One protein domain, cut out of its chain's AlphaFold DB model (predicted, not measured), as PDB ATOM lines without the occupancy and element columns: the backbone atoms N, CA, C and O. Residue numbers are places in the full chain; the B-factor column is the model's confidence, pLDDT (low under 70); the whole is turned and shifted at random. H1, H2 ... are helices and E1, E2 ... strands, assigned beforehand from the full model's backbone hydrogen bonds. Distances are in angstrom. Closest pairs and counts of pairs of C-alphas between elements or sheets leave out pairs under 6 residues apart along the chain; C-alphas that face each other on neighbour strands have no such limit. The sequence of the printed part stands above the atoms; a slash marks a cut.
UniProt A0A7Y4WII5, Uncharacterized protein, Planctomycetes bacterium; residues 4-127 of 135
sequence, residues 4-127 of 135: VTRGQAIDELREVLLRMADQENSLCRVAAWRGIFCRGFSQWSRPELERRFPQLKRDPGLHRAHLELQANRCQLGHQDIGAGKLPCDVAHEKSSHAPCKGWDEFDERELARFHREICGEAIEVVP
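What this domain is: This is residues 4 to 127 of the 135 residues of an uncharacterized protein of Planctomycetes bacterium (UniProt A0A7Y4WII5). An elongated body of small helix pairs follows one long axis: H1 and H8 lie side by side at one end, with E1 and the first residues beside them, and H4 and H5 lie side by side toward the other end, which the long link between them extends as far as Gly 61. Between these ends two short-helix pairs, H2 with H3 and H6 with H7, fill the middle from opposite sides. The printed part has 124 residues with eight named helices and one named strand, in the order H1 H2 H3 H4 H5 H6 H7 H8 E1, and its class is mostly helix. It is compact, with a radius of gyration of the C-alphas of 14.5 A, and the C-alphas span 46 by 28 by 28 A.

Where its parts are: H1, residues 6 to 18, begins at C-alpha 6 at (68.350, -1.844, 45.327) and is 17.8 A long. H2 is residues 27 to 34, 10.4 A, and H3 residues 40 to 43, 5.9 A. H4, residues 46 to 52, measures 9.9 A, and H5, residues 64 to 76, measures 18.4 A from C-alpha 64 at (94.562, -2.863, 23.336). H6 is residues 87 to 93, 9.9 A, and H7 residues 102 to 105, 5.8 A. H8, residues 108 to 118, is 15.1 A long, and E1, residues 123 to 126, 9.6 A, ends at C-alpha 126 at (66.887, -5.879, 49.291).

How they stand to each other: H1 and H8 touch at a shallow tilt of 28 degrees, the same way; their closest C-alphas, of Leu 13 and His 115, are 6.2 A apart. E1 pairs with no named strand, but its residues 125 to 126 pair with residues 4 to 5, parallel. H1 and H2 are close but not clearly touching, Leu 17 to Leu 27 being their closest C-alphas at 7.2 A. H2 touches H3, closest at the C-alphas of Cys 28 and Gly 40, 3.9 A. H2 and residues 68 to 72 of H5 only just touch, with 3 pairs of C-alphas within 8 A, closest at Arg 29 and Asn 72, 6.3 A; the tilt is steep, 39 degrees, opposite ways. H4 and H5 touch at a shallow tilt of 21 degrees, the same way, with C-alphas 46 and 64 closest at 6.4 A. H6 touches H7, closest at the C-alphas of Cys 88 and Gly 102, 3.8 A. H6 is apart from H1 and H8, and H4 is apart from H8. Every O i to N i+4 pair is within hydrogen-bond range in H1, H2, H4, H5, H6 and H8; H3 and H7 are too short for such a pair.

The domain as a whole: The C-alphas farthest apart, of Val 4 and Gly 61, are 47.2 A apart, while those of Val 4 and Pro 127 are 8.7 A apart. The printed part has no cut. The link from H4 to H5, 11 residues, is long. Mean pLDDT of the printed part is 90.3, and residues 58 to 62 and 95 to 96 are under 70.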
ATOM      1  N   VAL A   4      69.033  -1.510  52.872       96.88
ATOM      2  CA  VAL A   4      68.688  -0.524  51.849       96.88
ATOM      3  C   VAL A   4      68.049  -1.224  50.663       96.88
ATOM      4  O   VAL A   4      68.323  -2.397  50.396       96.88
ATOM      5  N   THR A   5      67.202  -0.515  49.929       97.81
ATOM      6  CA  THR A   5      66.677  -1.051  48.675       97.81
ATOM      7  C   THR A   5      67.751  -1.055  47.589       97.81
ATOM      8  O   THR A   5      68.775  -0.371  47.682       97.81
ATOM      9  N   ARG A   6      67.508  -1.815  46.523       97.38
ATOM     10  CA  ARG A   6      68.350  -1.844  45.327       97.38
ATOM     11  C   ARG A   6      68.591  -0.441  44.764       97.38
ATOM     12  O   ARG A   6      69.744  -0.090  44.520       97.38
ATOM     13  N   GLY A   7      67.534   0.356  44.607       96.81
ATOM     14  CA  GLY A   7      67.630   1.745  44.154       96.81
ATOM     15  C   GLY A   7      68.526   2.594  45.056       96.81
ATOM     16  O   GLY A   7      69.442   3.242  44.562       96.81
ATOM     17  N   GLN A   8      68.350   2.504  46.377       97.06
ATOM     18  CA  GLN A   8      69.182   3.235  47.342       97.06
ATOM     19  C   GLN A   8      70.661   2.831  47.261       97.06
ATOM     20  O   GLN A   8      71.531   3.697  47.223       97.06
ATOM     21  N   ALA A   9      70.960   1.532  47.165       97.56
ATOM     22  CA  ALA A   9      72.336   1.057  47.014       97.56
ATOM     23  C   ALA A   9      72.986   1.567  45.716       97.56
ATOM     24  O   ALA A   9      74.163   1.929  45.713       97.56
ATOM     25  N   ILE A  10      72.226   1.599  44.615       97.44
ATOM     26  CA  ILE A  10      72.678   2.152  43.333       97.44
ATOM     27  C   ILE A  10      72.923   3.658  43.450       97.44
ATOM     28  O   ILE A  10      73.939   4.132  42.951       97.44
ATOM     29  N   ASP A  11      72.034   4.401  44.108       96.31
ATOM     30  CA  ASP A  11      72.166   5.848  44.288       96.31
ATOM     31  C   ASP A  11      73.412   6.201  45.114       96.31
ATOM     32  O   ASP A  11      74.212   7.041  44.696       96.31
ATOM     33  N   GLU A  12      73.632   5.502  46.231       96.88
ATOM     34  CA  GLU A  12      74.809   5.672  47.094       96.88
ATOM     35  C   GLU A  12      76.110   5.325  46.345       96.88
ATOM     36  O   GLU A  12      77.081   6.089  46.362       96.88
ATOM     37  N   LEU A  13      76.122   4.209  45.601       97.12
ATOM     38  CA  LEU A  13      77.245   3.840  44.732       97.12
ATOM     39  C   LEU A  13      77.491   4.889  43.646       97.12
ATOM     40  O   LEU A  13      78.638   5.275  43.411       97.12
ATOM     41  N   ARG A  14      76.430   5.350  42.975       95.75
ATOM     42  CA  ARG A  14      76.502   6.360  41.914       95.75
ATOM     43  C   ARG A  14      77.150   7.627  42.445       95.75
ATOM     44  O   ARG A  14      78.049   8.144  41.791       95.75
ATOM     45  N   GLU A  15      76.752   8.099  43.622       94.38
ATOM     46  CA  GLU A  15      77.280   9.332  44.208       94.38
ATOM     47  C   GLU A  15      78.801   9.273  44.420       94.38
ATOM     48  O   GLU A  15      79.524  10.225  44.108       94.38
ATOM     49  N   VAL A  16      79.309   8.144  44.918       95.44
ATOM     50  CA  VAL A  16      80.748   7.955  45.140       95.44
ATOM     51  C   VAL A  16      81.491   7.769  43.815       95.44
ATOM     52  O   VAL A  16      82.538   8.383  43.601       95.44
ATOM     53  N   LEU A  17      80.952   6.962  42.898       94.50
ATOM     54  CA  LEU A  17      81.576   6.668  41.605       94.50
ATOM     55  C   LEU A  17      81.608   7.894  40.682       94.50
ATOM     56  O   LEU A  17      82.580   8.074  39.946       94.50
ATOM     57  N   LEU A  18      80.603   8.771  40.753       92.62
ATOM     58  CA  LEU A  18      80.556  10.015  39.984       92.62
ATOM     59  C   LEU A  18      81.730  10.936  40.324       92.62
ATOM     60  O   LEU A  18      82.327  11.521  39.428       92.62
ATOM     61  N   ARG A  19      82.122  10.996  41.601       91.56
ATOM     62  CA  ARG A  19      83.278  11.784  42.064       91.56
ATOM     63  C   ARG A  19      84.622  11.234  41.577       91.56
ATOM     64  O   ARG A  19      85.640  11.908  41.713       91.56
ATOM     65  N   MET A  20      84.651  10.005  41.056       91.25
ATOM     66  CA  MET A  20      85.862   9.377  40.524       91.25
ATOM     67  C   MET A  20      86.014   9.542  39.010       91.25
ATOM     68  O   MET A  20      87.129   9.387  38.513       91.25
ATOM     69  N   ALA A  21      84.919   9.794  38.293       89.25
ATOM     70  CA  ALA A  21      84.911  10.015  36.854       89.25
ATOM     71  C   ALA A  21      85.029  11.510  36.531       89.25
ATOM     72  O   ALA A  21      84.689  12.372  37.338       89.25
ATOM     73  N   ASP A  22      85.507  11.818  35.330       87.88
ATOM     74  CA  ASP A  22      85.680  13.195  34.874       87.88
ATOM     75  C   ASP A  22      85.323  13.325  33.380       87.88
ATOM     76  O   ASP A  22      84.765  12.409  32.766       87.88
ATOM     77  N   GLN A  23      85.591  14.498  32.799       86.06
ATOM     78  CA  GLN A  23      85.298  14.793  31.392       86.06
ATOM     79  C   GLN A  23      86.239  14.082  30.401       86.06
ATOM     80  O   GLN A  23      85.938  14.015  29.212       86.06
ATOM     81  N   GLU A  24      87.361  13.532  30.866       89.81
ATOM     82  CA  GLU A  24      88.375  12.839  30.064       89.81
ATOM     83  C   GLU A  24      88.391  11.318  30.301       89.81
ATOM     84  O   GLU A  24      88.862  10.546  29.454       89.81
ATOM     85  N   ASN A  25      87.853  10.868  31.431       92.00
ATOM     86  CA  ASN A  25      87.895   9.500  31.914       92.00
ATOM     87  C   ASN A  25      86.488   9.047  32.307       92.00
ATOM     88  O   ASN A  25      85.937   9.442  33.338       92.00
ATOM     89  N   SER A  26      85.918   8.159  31.489       94.00
ATOM     90  CA  SER A  26      84.669   7.490  31.823       94.00
ATOM     91  C   SER A  26      84.852   6.603  33.049       94.00
ATOM     92  O   SER A  26      85.954   6.112  33.330       94.00
ATOM     93  N   LEU A  27      83.753   6.303  33.740       95.38
ATOM     94  CA  LEU A  27      83.807   5.398  34.887       95.38
ATOM     95  C   LEU A  27      84.445   4.041  34.545       95.38
ATOM     96  O   LEU A  27      85.209   3.506  35.343       95.38
ATOM     97  N   CYS A  28      84.185   3.480  33.358       95.56
ATOM     98  CA  CYS A  28      84.774   2.193  32.975       95.56
ATOM     99  C   CYS A  28      86.290   2.281  32.760       95.56
ATOM    100  O   CYS A  28      86.991   1.292  32.977       95.56
ATOM    101  N   ARG A  29      86.829   3.439  32.372       95.88
ATOM    102  CA  ARG A  29      88.279   3.641  32.330       95.88
ATOM    103  C   ARG A  29      88.863   3.716  33.735       95.88
ATOM    104  O   ARG A  29      89.824   3.012  34.036       95.88
ATOM    105  N   VAL A  30      88.243   4.510  34.606       95.75
ATOM    106  CA  VAL A  30      88.672   4.667  36.003       95.75
ATOM    107  C   VAL A  30      88.629   3.330  36.748       95.75
ATOM    108  O   VAL A  30      89.600   2.958  37.406       95.75
ATOM    109  N   ALA A  31      87.547   2.565  36.583       96.81
ATOM    110  CA  ALA A  31      87.380   1.242  37.178       96.81
ATOM    111  C   ALA A  31      88.439   0.240  36.691       96.81
ATOM    112  O   ALA A  31      88.949  -0.544  37.491       96.81
ATOM    113  N   ALA A  32      88.812   0.287  35.407       96.31
ATOM    114  CA  ALA A  32      89.877  -0.551  34.857       96.31
ATOM    115  C   ALA A  32      91.248  -0.216  35.447       96.31
ATOM    116  O   ALA A  32      91.987  -1.116  35.835       96.31
ATOM    117  N   TRP A  33      91.578   1.069  35.556       94.75
ATOM    118  CA  TRP A  33      92.863   1.511  36.091       94.75
ATOM    119  C   TRP A  33      93.029   1.242  37.581       94.75
ATOM    120  O   TRP A  33      94.115   0.873  38.020       94.75
ATOM    121  N   ARG A  34      91.961   1.429  38.359       94.94
ATOM    122  CA  ARG A  34      91.989   1.244  39.815       94.94
ATOM    123  C   ARG A  34      91.681  -0.190  40.248       94.94
ATOM    124  O   ARG A  34      91.855  -0.506  41.418       94.94
ATOM    125  N   GLY A  35      91.221  -1.050  39.336       95.44
ATOM    126  CA  GLY A  35      90.843  -2.432  39.645       95.44
ATOM    127  C   GLY A  35      89.614  -2.552  40.553       95.44
ATOM    128  O   GLY A  35      89.493  -3.535  41.278       95.44
ATOM    129  N   ILE A  36      88.721  -1.561  40.522       95.50
ATOM    130  CA  ILE A  36      87.544  -1.457  41.400       95.50
ATOM    131  C   ILE A  36      86.246  -1.790  40.659       95.50
ATOM    132  O   ILE A  36      86.210  -1.797  39.425       95.50
ATOM    133  N   PHE A  37      85.160  -1.987  41.414       95.69
ATOM    134  CA  PHE A  37      83.818  -2.215  40.873       95.69
ATOM    135  C   PHE A  37      83.822  -3.395  39.876       95.69
ATOM    136  O   PHE A  37      84.423  -4.435  40.143       95.69
ATOM    137  N   CYS A  38      83.224  -3.248  38.691       96.12
ATOM    138  CA  CYS A  38      83.249  -4.268  37.639       96.12
ATOM    139  C   CYS A  38      84.584  -4.371  36.878       96.12
ATOM    140  O   CYS A  38      84.669  -5.079  35.879       96.12
ATOM    141  N   ARG A  39      85.625  -3.634  37.295       96.44
ATOM    142  CA  ARG A  39      86.929  -3.508  36.614       96.44
ATOM    143  C   ARG A  39      86.858  -2.900  35.208       96.44
ATOM    144  O   ARG A  39      87.843  -2.937  34.465       96.44
ATOM    145  N   GLY A  40      85.721  -2.318  34.824       95.56
ATOM    146  CA  GLY A  40      85.586  -1.532  33.600       95.56
ATOM    147  C   GLY A  40      86.074  -2.261  32.345       95.56
ATOM    148  O   GLY A  40      85.773  -3.436  32.168       95.56
ATOM    149  N   PHE A  41      86.849  -1.601  31.482       95.56
ATOM    150  CA  PHE A  41      87.338  -2.226  30.239       95.56
ATOM    151  C   PHE A  41      88.275  -3.424  30.453       95.56
ATOM    152  O   PHE A  41      88.322  -4.318  29.607       95.56
ATOM    153  N   SER A  42      88.992  -3.476  31.581       94.19
ATOM    154  CA  SER A  42      89.938  -4.562  31.873       94.19
ATOM    155  C   SER A  42      89.255  -5.922  32.059       94.19
ATOM    156  O   SER A  42      89.899  -6.954  31.885       94.19
ATOM    157  N   GLN A  43      87.948  -5.929  32.341       94.81
ATOM    158  CA  GLN A  43      87.160  -7.151  32.508       94.81
ATOM    159  C   GLN A  43      86.961  -7.927  31.195       94.81
ATOM    160  O   GLN A  43      86.650  -9.113  31.222       94.81
ATOM    161  N   TRP A  44      87.111  -7.263  30.046       93.81
ATOM    162  CA  TRP A  44      86.876  -7.853  28.731       93.81
ATOM    163  C   TRP A  44      88.186  -8.136  28.014       93.81
ATOM    164  O   TRP A  44      89.145  -7.370  28.098       93.81
ATOM    165  N   SER A  45      88.231  -9.216  27.246       91.19
ATOM    166  CA  SER A  45      89.279  -9.443  26.250       91.19
ATOM    167  C   SER A  45      89.173  -8.444  25.084       91.19
ATOM    168  O   SER A  45      88.170  -7.748  24.915       91.19
ATOM    169  N   ARG A  46      90.205  -8.370  24.233       88.81
ATOM    170  CA  ARG A  46      90.159  -7.534  23.021       88.81
ATOM    171  C   ARG A  46      88.967  -7.889  22.103       88.81
ATOM    172  O   ARG A  46      88.228  -6.967  21.764       88.81
ATOM    173  N   PRO A  47      88.734  -9.166  21.735       88.81
ATOM    174  CA  PRO A  47      87.587  -9.525  20.893       88.81
ATOM    175  C   PRO A  47      86.247  -9.132  21.520       88.81
ATOM    176  O   PRO A  47      85.303  -8.744  20.836       88.81
ATOM    177  N   GLU A  48      86.154  -9.195  22.847       91.50
ATOM    178  CA  GLU A  48      84.961  -8.781  23.570       91.50
ATOM    179  C   GLU A  48      84.732  -7.272  23.566       91.50
ATOM    180  O   GLU A  48      83.579  -6.860  23.447       91.50
ATOM    181  N   LEU A  49      85.794  -6.468  23.679       90.12
ATOM    182  CA  LEU A  49      85.727  -5.015  23.514       90.12
ATOM    183  C   LEU A  49      85.246  -4.655  22.103       90.12
ATOM    184  O   LEU A  49      84.307  -3.880  21.957       90.12
ATOM    185  N   GLU A  50      85.824  -5.266  21.069       88.94
ATOM    186  CA  GLU A  50      85.425  -5.034  19.673       88.94
ATOM    187  C   GLU A  50      83.969  -5.449  19.406       88.94
ATOM    188  O   GLU A  50      83.254  -4.779  18.660       88.94
ATOM    189  N   ARG A  51      83.498  -6.529  20.043       88.88
ATOM    190  CA  ARG A  51      82.100  -6.973  19.949       88.88
ATOM    191  C   ARG A  51      81.133  -6.020  20.657       88.88
ATOM    192  O   ARG A  51      80.045  -5.783  20.145       88.88
ATOM    193  N   ARG A  52      81.500  -5.521  21.841       90.00
ATOM    194  CA  ARG A  52      80.648  -4.657  22.681       90.00
ATOM    195  C   ARG A  52      80.598  -3.212  22.200       90.00
ATOM    196  O   ARG A  52      79.642  -2.509  22.501       90.00
ATOM    197  N   PHE A  53      81.601  -2.790  21.439       88.56
ATOM    198  CA  PHE A  53      81.644  -1.483  20.803       88.56
ATOM    199  C   PHE A  53      81.834  -1.651  19.283       88.56
ATOM    200  O   PHE A  53      82.917  -1.394  18.754       88.56
ATOM    201  N   PRO A  54      80.796  -2.088  18.544       85.56
ATOM    202  CA  PRO A  54      80.890  -2.315  17.098       85.56
ATOM    203  C   PRO A  54      81.255  -1.058  16.286       85.56
ATOM    204  O   PRO A  54      81.725  -1.174  15.157       85.56
ATOM    205  N   GLN A  55      81.056   0.129  16.862       82.00
ATOM    206  CA  GLN A  55      81.387   1.441  16.309       82.00
ATOM    207  C   GLN A  55      82.878   1.805  16.389       82.00
ATOM    208  O   GLN A  55      83.284   2.802  15.789       82.00
ATOM    209  N   LEU A  56      83.703   1.055  17.133       82.38
ATOM    210  CA  LEU A  56      85.145   1.318  17.163       82.38
ATOM    211  C   LEU A  56      85.760   0.964  15.812       82.38
ATOM    212  O   LEU A  56      85.370  -0.011  15.162       82.38
ATOM    213  N   LYS A  57      86.754   1.747  15.387       70.12
ATOM    214  CA  LYS A  57      87.462   1.450  14.143       70.12
ATOM    215  C   LYS A  57      88.195   0.122  14.303       70.12
ATOM    216  O   LYS A  57      89.061  -0.016  15.165       70.12
ATOM    217  N   ARG A  58      87.852  -0.840  13.448       66.38
ATOM    218  CA  ARG A  58      88.529  -2.134  13.372       66.38
ATOM    219  C   ARG A  58      89.866  -1.944  12.673       66.38
ATOM    220  O   ARG A  58      89.916  -1.831  11.453       66.38
ATOM    221  N   ASP A  59      90.932  -1.907  13.454       67.69
ATOM    222  CA  ASP A  59      92.296  -1.983  12.948       67.69
ATOM    223  C   ASP A  59      92.991  -3.179  13.630       67.69
ATOM    224  O   ASP A  59      93.162  -3.195  14.855       67.69
ATOM    225  N   PRO A  60      93.348  -4.229  12.867       62.75
ATOM    226  CA  PRO A  60      93.989  -5.428  13.398       62.75
ATOM    227  C   PRO A  60      95.289  -5.150  14.167       62.75
ATOM    228  O   PRO A  60      95.578  -5.884  15.116       62.75
ATOM    229  N   GLY A  61      96.030  -4.096  13.799       66.94
ATOM    230  CA  GLY A  61      97.309  -3.709  14.409       66.94
ATOM    231  C   GLY A  61      97.175  -2.803  15.635       66.94
ATOM    232  O   GLY A  61      98.171  -2.419  16.247       66.94
ATOM    233  N   LEU A  62      95.948  -2.454  16.006       69.88
ATOM    234  CA  LEU A  62      95.673  -1.458  17.023       69.88
ATOM    235  C   LEU A  62      95.825  -2.078  18.419       69.88
ATOM    236  O   LEU A  62      95.143  -3.033  18.797       69.88
ATOM    237  N   HIS A  63      96.779  -1.546  19.183       82.38
ATOM    238  CA  HIS A  63      97.094  -2.030  20.525       82.38
ATOM    239  C   HIS A  63      95.873  -1.902  21.449       82.38
ATOM    240  O   HIS A  63      95.125  -0.924  21.361       82.38
ATOM    241  N   ARG A  64      95.696  -2.842  22.390       87.06
ATOM    242  CA  ARG A  64      94.562  -2.863  23.336       87.06
ATOM    243  C   ARG A  64      94.300  -1.502  23.994       87.06
ATOM    244  O   ARG A  64      93.157  -1.069  24.072       87.06
ATOM    245  N   ALA A  65      95.361  -0.805  24.396       86.88
ATOM    246  CA  ALA A  65      95.269   0.523  25.006       86.88
ATOM    247  C   ALA A  65      94.542   1.558  24.122       86.88
ATOM    248  O   ALA A  65      93.822   2.418  24.623       86.88
ATOM    249  N   HIS A  66      94.699   1.477  22.800       88.31
ATOM    250  CA  HIS A  66      94.035   2.391  21.878       88.31
ATOM    251  C   HIS A  66      92.557   2.004  21.676       88.31
ATOM    252  O   HIS A  66      91.716   2.896  21.581       88.31
ATOM    253  N   LEU A  67      92.205   0.712  21.712       89.56
ATOM    254  CA  LEU A  67      90.796   0.284  21.744       89.56
ATOM    255  C   LEU A  67      90.077   0.814  22.989       89.56
ATOM    256  O   LEU A  67      88.993   1.381  22.874       89.56
ATOM    257  N   GLU A  68      90.700   0.703  24.163       92.56
ATOM    258  CA  GLU A  68      90.144   1.240  25.413       92.56
ATOM    259  C   GLU A  68      90.017   2.772  25.372       92.56
ATOM    260  O   GLU A  68      89.030   3.319  25.859       92.56
ATOM    261  N   LEU A  69      90.947   3.479  24.715       91.25
ATOM    262  CA  LEU A  69      90.839   4.924  24.500       91.25
ATOM    263  C   LEU A  69      89.639   5.295  23.611       91.25
ATOM    264  O   LEU A  69      88.949   6.276  23.893       91.25
ATOM    265  N   GLN A  70      89.374   4.531  22.548       91.44
ATOM    266  CA  GLN A  70      88.198   4.766  21.708       91.44
ATOM    267  C   GLN A  70      86.897   4.412  22.451       91.44
ATOM    268  O   GLN A  70      85.937   5.182  22.386       91.44
ATOM    269  N   ALA A  71      86.873   3.313  23.213       91.81
ATOM    270  CA  ALA A  71      85.735   2.935  24.054       91.81
ATOM    271  C   ALA A  71      85.430   4.004  25.120       91.81
ATOM    272  O   ALA A  71      84.274   4.384  25.301       91.81
ATOM    273  N   ASN A  72      86.469   4.558  25.756       94.00
ATOM    274  CA  ASN A  72      86.366   5.690  26.681       94.00
ATOM    275  C   ASN A  72      85.694   6.895  26.014       94.00
ATOM    276  O   ASN A  72      84.714   7.412  26.535       94.00
ATOM    277  N   ARG A  73      86.166   7.303  24.828       90.94
ATOM    278  CA  ARG A  73      85.570   8.423  24.073       90.94
ATOM    279  C   ARG A  73      84.106   8.177  23.729       90.94
ATOM    280  O   ARG A  73      83.297   9.091  23.840       90.94
ATOM    281  N   CYS A  74      83.761   6.951  23.343       88.31
ATOM    282  CA  CYS A  74      82.372   6.599  23.083       88.31
ATOM    283  C   CYS A  74      81.506   6.764  24.338       88.31
ATOM    284  O   CYS A  74      80.412   7.311  24.252       88.31
ATOM    285  N   GLN A  75      81.985   6.308  25.498       89.81
ATOM    286  CA  GLN A  75      81.241   6.456  26.746       89.81
ATOM    287  C   GLN A  75      81.153   7.909  27.209       89.81
ATOM    288  O   GLN A  75      80.098   8.302  27.686       89.81
ATOM    289  N   LEU A  76      82.201   8.719  27.030       89.19
ATOM    290  CA  LEU A  76      82.168  10.151  27.351       89.19
ATOM    291  C   LEU A  76      81.139  10.919  26.517       89.19
ATOM    292  O   LEU A  76      80.517  11.836  27.027       89.19
ATOM    293  N   GLY A  77      80.900  10.515  25.263       82.12
ATOM    294  CA  GLY A  77      79.828  11.089  24.439       82.12
ATOM    295  C   GLY A  77      78.409  10.782  24.943       82.12
ATOM    296  O   GLY A  77      77.436  11.307  24.405       82.12
ATOM    297  N   HIS A  78      78.281   9.914  25.947       79.00
ATOM    298  CA  HIS A  78      77.013   9.509  26.538       79.00
ATOM    299  C   HIS A  78      76.913   9.809  28.040       79.00
ATOM    300  O   HIS A  78      75.810  10.006  28.539       79.00
ATOM    301  N   GLN A  79      78.041   9.816  28.747       79.31
ATOM    302  CA  GLN A  79      78.164  10.194  30.148       79.31
ATOM    303  C   GLN A  79      77.946  11.701  30.286       79.31
ATOM    304  O   GLN A  79      78.545  12.486  29.556       79.31
ATOM    305  N   ASP A  80      77.141  12.103  31.263       80.62
ATOM    306  CA  ASP A  80      76.937  13.509  31.592       80.62
ATOM    307  C   ASP A  80      77.160  13.688  33.090       80.62
ATOM    308  O   ASP A  80      76.257  13.497  33.904       80.62
ATOM    309  N   ILE A  81      78.398  14.029  33.452       78.06
ATOM    310  CA  ILE A  81      78.773  14.269  34.849       78.06
ATOM    311  C   ILE A  81      78.001  15.463  35.427       78.06
ATOM    312  O   ILE A  81      77.642  15.430  36.601       78.06
ATOM    313  N   GLY A  82      77.691  16.481  34.614       72.00
ATOM    314  CA  GLY A  82      76.915  17.646  35.046       72.00
ATOM    315  C   GLY A  82      75.467  17.292  35.391       72.00
ATOM    316  O   GLY A  82      74.903  17.859  36.321       72.00
ATOM    317  N   ALA A  83      74.897  16.308  34.694       80.19
ATOM    318  CA  ALA A  83      73.587  15.733  34.994       80.19
ATOM    319  C   ALA A  83      73.638  14.534  35.963       80.19
ATOM    320  O   ALA A  83      72.618  13.876  36.168       80.19
ATOM    321  N   GLY A  84      74.802  14.213  36.540       83.31
ATOM    322  CA  GLY A  84      74.941  13.104  37.485       83.31
ATOM    323  C   GLY A  84      74.848  11.703  36.859       83.31
ATOM    324  O   GLY A  84      74.592  10.743  37.579       83.31
ATOM    325  N   LYS A  85      75.028  11.560  35.538       87.62
ATOM    326  CA  LYS A  85      74.856  10.291  34.812       87.62
ATOM    327  C   LYS A  85      76.180   9.599  34.509       87.62
ATOM    328  O   LYS A  85      77.025  10.135  33.789       87.62
ATOM    329  N   LEU A  86      76.311   8.355  34.967       92.00
ATOM    330  CA  LEU A  86      77.418   7.447  34.664       92.00
ATOM    331  C   LEU A  86      77.094   6.549  33.454       92.00
ATOM    332  O   LEU A  86      75.930   6.399  33.074       92.00
ATOM    333  N   PRO A  87      78.092   5.862  32.863       90.69
ATOM    334  CA  PRO A  87      77.852   4.897  31.791       90.69
ATOM    335  C   PRO A  87      76.886   3.773  32.197       90.69
ATOM    336  O   PRO A  87      76.169   3.254  31.345       90.69
ATOM    337  N   CYS A  88      76.842   3.417  33.488       92.94
ATOM    338  CA  CYS A  88      75.899   2.441  34.036       92.94
ATOM    339  C   CYS A  88      74.441   2.910  33.934       92.94
ATOM    340  O   CYS A  88      73.583   2.102  33.584       92.94
ATOM    341  N   ASP A  89      74.172   4.201  34.158       92.31
ATOM    342  CA  ASP A  89      72.833   4.790  34.025       92.31
ATOM    343  C   ASP A  89      72.388   4.798  32.565       92.31
ATOM    344  O   ASP A  89      71.296   4.351  32.227       92.31
ATOM    345  N   VAL A  90      73.279   5.225  31.666       88.31
ATOM    346  CA  VAL A  90      72.978   5.234  30.231       88.31
ATOM    347  C   VAL A  90      72.706   3.823  29.712       88.31
ATOM    348  O   VAL A  90      71.814   3.627  28.889       88.31
ATOM    349  N   ALA A  91      73.482   2.839  30.169       89.06
ATOM    350  CA  ALA A  91      73.313   1.449  29.769       89.06
ATOM    351  C   ALA A  91      71.986   0.855  30.263       89.06
ATOM    352  O   ALA A  91      71.316   0.168  29.494       89.06
ATOM    353  N   HIS A  92      71.595   1.176  31.499       87.25
ATOM    354  CA  HIS A  92      70.290   0.831  32.063       87.25
ATOM    355  C   HIS A  92      69.141   1.440  31.232       87.25
ATOM    356  O   HIS A  92      68.197   0.746  30.866       87.25
ATOM    357  N   GLU A  93      69.263   2.709  30.822       85.62
ATOM    358  CA  GLU A  93      68.251   3.403  30.009       85.62
ATOM    359  C   GLU A  93      68.172   2.907  28.546       85.62
ATOM    360  O   GLU A  93      67.101   2.936  27.937       85.62
ATOM    361  N   LYS A  94      69.294   2.486  27.940       76.19
ATOM    362  CA  LYS A  94      69.420   2.238  26.483       76.19
ATOM    363  C   LYS A  94      69.768   0.786  26.123       76.19
ATOM    364  O   LYS A  94      70.495   0.552  25.152       76.19
ATOM    365  N   SER A  95      69.240  -0.174  26.886       67.12
ATOM    366  CA  SER A  95      69.653  -1.593  26.934       67.12
ATOM    367  C   SER A  95      69.971  -2.277  25.590       67.12
ATOM    368  O   SER A  95      70.888  -3.092  25.531       67.12
ATOM    369  N   SER A  96      69.292  -1.931  24.492       67.44
ATOM    370  CA  SER A  96      69.461  -2.590  23.186       67.44
ATOM    371  C   SER A  96      70.817  -2.368  22.496       67.44
ATOM    372  O   SER A  96      71.153  -3.128  21.592       67.44
ATOM    373  N   HIS A  97      71.597  -1.350  22.880       71.25
ATOM    374  CA  HIS A  97      72.881  -1.028  22.223       71.25
ATOM    375  C   HIS A  97      74.015  -0.695  23.201       71.25
ATOM    376  O   HIS A  97      75.067  -0.195  22.798       71.25
ATOM    377  N   ALA A  98      73.805  -0.945  24.491       84.94
ATOM    378  CA  ALA A  98      74.812  -0.700  25.509       84.94
ATOM    379  C   ALA A  98      75.869  -1.827  25.539       84.94
ATOM    380  O   ALA A  98      75.548  -2.989  25.288       84.94
ATOM    381  N   PRO A  99      77.136  -1.521  25.878       88.56
ATOM    382  CA  PRO A  99      78.204  -2.526  25.945       88.56
ATOM    383  C   PRO A  99      78.033  -3.532  27.105       88.56
ATOM    384  O   PRO A  99      78.649  -4.600  27.097       88.56
ATOM    385  N   CYS A 100      77.215  -3.194  28.103       92.06
ATOM    386  CA  CYS A 100      76.790  -4.042  29.220       92.06
ATOM    387  C   CYS A 100      75.369  -3.657  29.654       92.06
ATOM    388  O   CYS A 100      74.819  -2.688  29.130       92.06
ATOM    389  N   LYS A 101      74.794  -4.360  30.638       92.06
ATOM    390  CA  LYS A 101      73.461  -4.040  31.177       92.06
ATOM    391  C   LYS A 101      73.458  -2.939  32.249       92.06
ATOM    392  O   LYS A 101      72.463  -2.745  32.937       92.06
ATOM    393  N   GLY A 102      74.560  -2.204  32.409       93.75
ATOM    394  CA  GLY A 102      74.652  -1.134  33.402       93.75
ATOM    395  C   GLY A 102      74.429  -1.655  34.820       93.75
ATOM    396  O   GLY A 102      75.071  -2.622  35.225       93.75
ATOM    397  N   TRP A 103      73.525  -1.018  35.565       95.00
ATOM    398  CA  TRP A 103      73.148  -1.465  36.908       95.00
ATOM    399  C   TRP A 103      72.410  -2.809  36.923       95.00
ATOM    400  O   TRP A 103      72.499  -3.528  37.915       95.00
ATOM    401  N   ASP A 104      71.750  -3.194  35.828       94.00
ATOM    402  CA  ASP A 104      71.013  -4.466  35.727       94.00
ATOM    403  C   ASP A 104      71.924  -5.680  35.512       94.00
ATOM    404  O   ASP A 104      71.448  -6.811  35.438       94.00
ATOM    405  N   GLU A 105      73.236  -5.470  35.381       94.50
ATOM    406  CA  GLU A 105      74.205  -6.567  35.320       94.50
ATOM    407  C   GLU A 105      74.396  -7.234  36.691       94.50
ATOM    408  O   GLU A 105      74.795  -8.391  36.747       94.50
ATOM    409  N   PHE A 106      74.109  -6.514  37.781       95.94
ATOM    410  CA  PHE A 106      74.498  -6.905  39.134       95.94
ATOM    411  C   PHE A 106      73.299  -7.299  39.985       95.94
ATOM    412  O   PHE A 106      72.314  -6.563  40.060       95.94
ATOM    413  N   ASP A 107      73.398  -8.423  40.688       97.00
ATOM    414  CA  ASP A 107      72.412  -8.791  41.705       97.00
ATOM    415  C   ASP A 107      72.625  -8.018  43.025       97.00
ATOM    416  O   ASP A 107      73.576  -7.250  43.196       97.00
ATOM    417  N   GLU A 108      71.723  -8.206  43.985       97.56
ATOM    418  CA  GLU A 108      71.769  -7.541  45.292       97.56
ATOM    419  C   GLU A 108      73.052  -7.870  46.074       97.56
ATOM    420  O   GLU A 108      73.585  -7.024  46.798       97.56
ATOM    421  N   ARG A 109      73.592  -9.086  45.920       97.31
ATOM    422  CA  ARG A 109      74.822  -9.510  46.606       97.31
ATOM    423  C   ARG A 109      76.032  -8.797  46.024       97.31
ATOM    424  O   ARG A 109      76.937  -8.410  46.765       97.31
ATOM    425  N   GLU A 110      76.056  -8.620  44.711       97.81
ATOM    426  CA  GLU A 110      77.100  -7.872  44.027       97.81
ATOM    427  C   GLU A 110      77.049  -6.385  44.363       97.81
ATOM    428  O   GLU A 110      78.096  -5.807  44.658       97.81
ATOM    429  N   LEU A 111      75.857  -5.784  44.412       97.88
ATOM    430  CA  LEU A 111      75.694  -4.398  44.858       97.88
ATOM    431  C   LEU A 111      76.165  -4.213  46.306       97.88
ATOM    432  O   LEU A 111      76.926  -3.286  46.576       97.88
ATOM    433  N   ALA A 112      75.820  -5.127  47.218       97.94
ATOM    434  CA  ALA A 112      76.310  -5.095  48.599       97.94
ATOM    435  C   ALA A 112      77.844  -5.213  48.678       97.94
ATOM    436  O   ALA A 112      78.496  -4.500  49.449       97.94
ATOM    437  N   ARG A 113      78.444  -6.092  47.857       98.12
ATOM    438  CA  ARG A 113      79.906  -6.230  47.747       98.12
ATOM    439  C   ARG A 113      80.539  -4.920  47.287       98.12
ATOM    440  O   ARG A 113      81.472  -4.449  47.936       98.12
ATOM    441  N   PHE A 114      80.033  -4.333  46.205       98.00
ATOM    442  CA  PHE A 114      80.552  -3.075  45.678       98.00
ATOM    443  C   PHE A 114      80.375  -1.927  46.661       98.00
ATOM    444  O   PHE A 114      81.296  -1.136  46.816       98.00
ATOM    445  N   HIS A 115      79.250  -1.854  47.369       97.94
ATOM    446  CA  HIS A 115      79.031  -0.821  48.374       97.94
ATOM    447  C   HIS A 115      80.097  -0.876  49.473       97.94
ATOM    448  O   HIS A 115      80.721   0.132  49.794       97.94
ATOM    449  N   ARG A 116      80.410  -2.073  49.977       97.56
ATOM    450  CA  ARG A 116      81.494  -2.244  50.951       97.56
ATOM    451  C   ARG A 116      82.855  -1.838  50.383       97.56
ATOM    452  O   ARG A 116      83.643  -1.222  51.089       97.56
ATOM    453  N   GLU A 117      83.146  -2.204  49.139       97.06
ATOM    454  CA  GLU A 117      84.434  -1.920  48.490       97.06
ATOM    455  C   GLU A 117      84.621  -0.440  48.126       97.06
ATOM    456  O   GLU A 117      85.742   0.061  48.176       97.06
ATOM    457  N   ILE A 118      83.544   0.255  47.752       96.56
ATOM    458  CA  ILE A 118      83.574   1.622  47.214       96.56
ATOM    459  C   ILE A 118      83.205   2.663  48.274       96.56
ATOM    460  O   ILE A 118      83.886   3.680  48.392       96.56
ATOM    461  N   CYS A 119      82.148   2.413  49.046       96.25
ATOM    462  CA  CYS A 119      81.634   3.324  50.071       96.25
ATOM    463  C   CYS A 119      82.214   3.025  51.464       96.25
ATOM    464  O   CYS A 119      82.133   3.863  52.356       96.25
ATOM    465  N   GLY A 120      82.807   1.841  51.666       96.19
ATOM    466  CA  GLY A 120      83.423   1.442  52.938       96.19
ATOM    467  C   GLY A 120      82.442   0.915  53.992       96.19
ATOM    468  O   GLY A 120      82.859   0.597  55.103       96.19
ATOM    469  N   GLU A 121      81.157   0.782  53.659       95.75
ATOM    470  CA  GLU A 121      80.107   0.338  54.582       95.75
ATOM    471  C   GLU A 121      79.480  -0.983  54.112       95.75
ATOM    472  O   GLU A 121      79.117  -1.148  52.946       95.75
ATOM    473  N   ALA A 122      79.328  -1.936  55.034       96.44
ATOM    474  CA  ALA A 122      78.603  -3.174  54.776       96.44
ATOM    475  C   ALA A 122      77.091  -2.967  54.956       96.44
ATOM    476  O   ALA A 122      76.630  -2.629  56.048       96.44
ATOM    477  N   ILE A 123      76.338  -3.244  53.895       96.81
ATOM    478  CA  ILE A 123      74.878  -3.126  53.834       96.81
ATOM    479  C   ILE A 123      74.242  -4.451  53.406       96.81
ATOM    480  O   ILE A 123      74.894  -5.314  52.815       96.81
ATOM    481  N   GLU A 124      72.951  -4.596  53.676       97.44
ATOM    482  CA  GLU A 124      72.101  -5.602  53.043       97.44
ATOM    483  C   GLU A 124      71.252  -4.925  51.969       97.44
ATOM    484  O   GLU A 124      70.469  -4.027  52.281       97.44
ATOM    485  N   VAL A 125      71.395  -5.359  50.718       97.50
ATOM    486  CA  VAL A 125      70.567  -4.866  49.616       97.50
ATOM    487  C   VAL A 125      69.352  -5.774  49.474       97.50
ATOM    488  O   VAL A 125      69.493  -6.990  49.333       97.50
ATOM    489  N   VAL A 126      68.161  -5.184  49.509       96.69
ATOM    490  CA  VAL A 126      66.887  -5.879  49.291       96.69
ATOM    491  C   VAL A 126      66.196  -5.359  48.024       96.69
ATOM    492  O   VAL A 126      66.448  -4.222  47.622       96.69
ATOM    493  N   PRO A 127      65.316  -6.146  47.376       95.75
ATOM    494  CA  PRO A 127      64.568  -5.674  46.212       95.75
ATOM    495  C   PRO A 127      63.769  -4.402  46.514       95.75
ATOM    496  O   PRO A 127      63.269  -4.221  47.630       95.75
TER     497      PRO A 127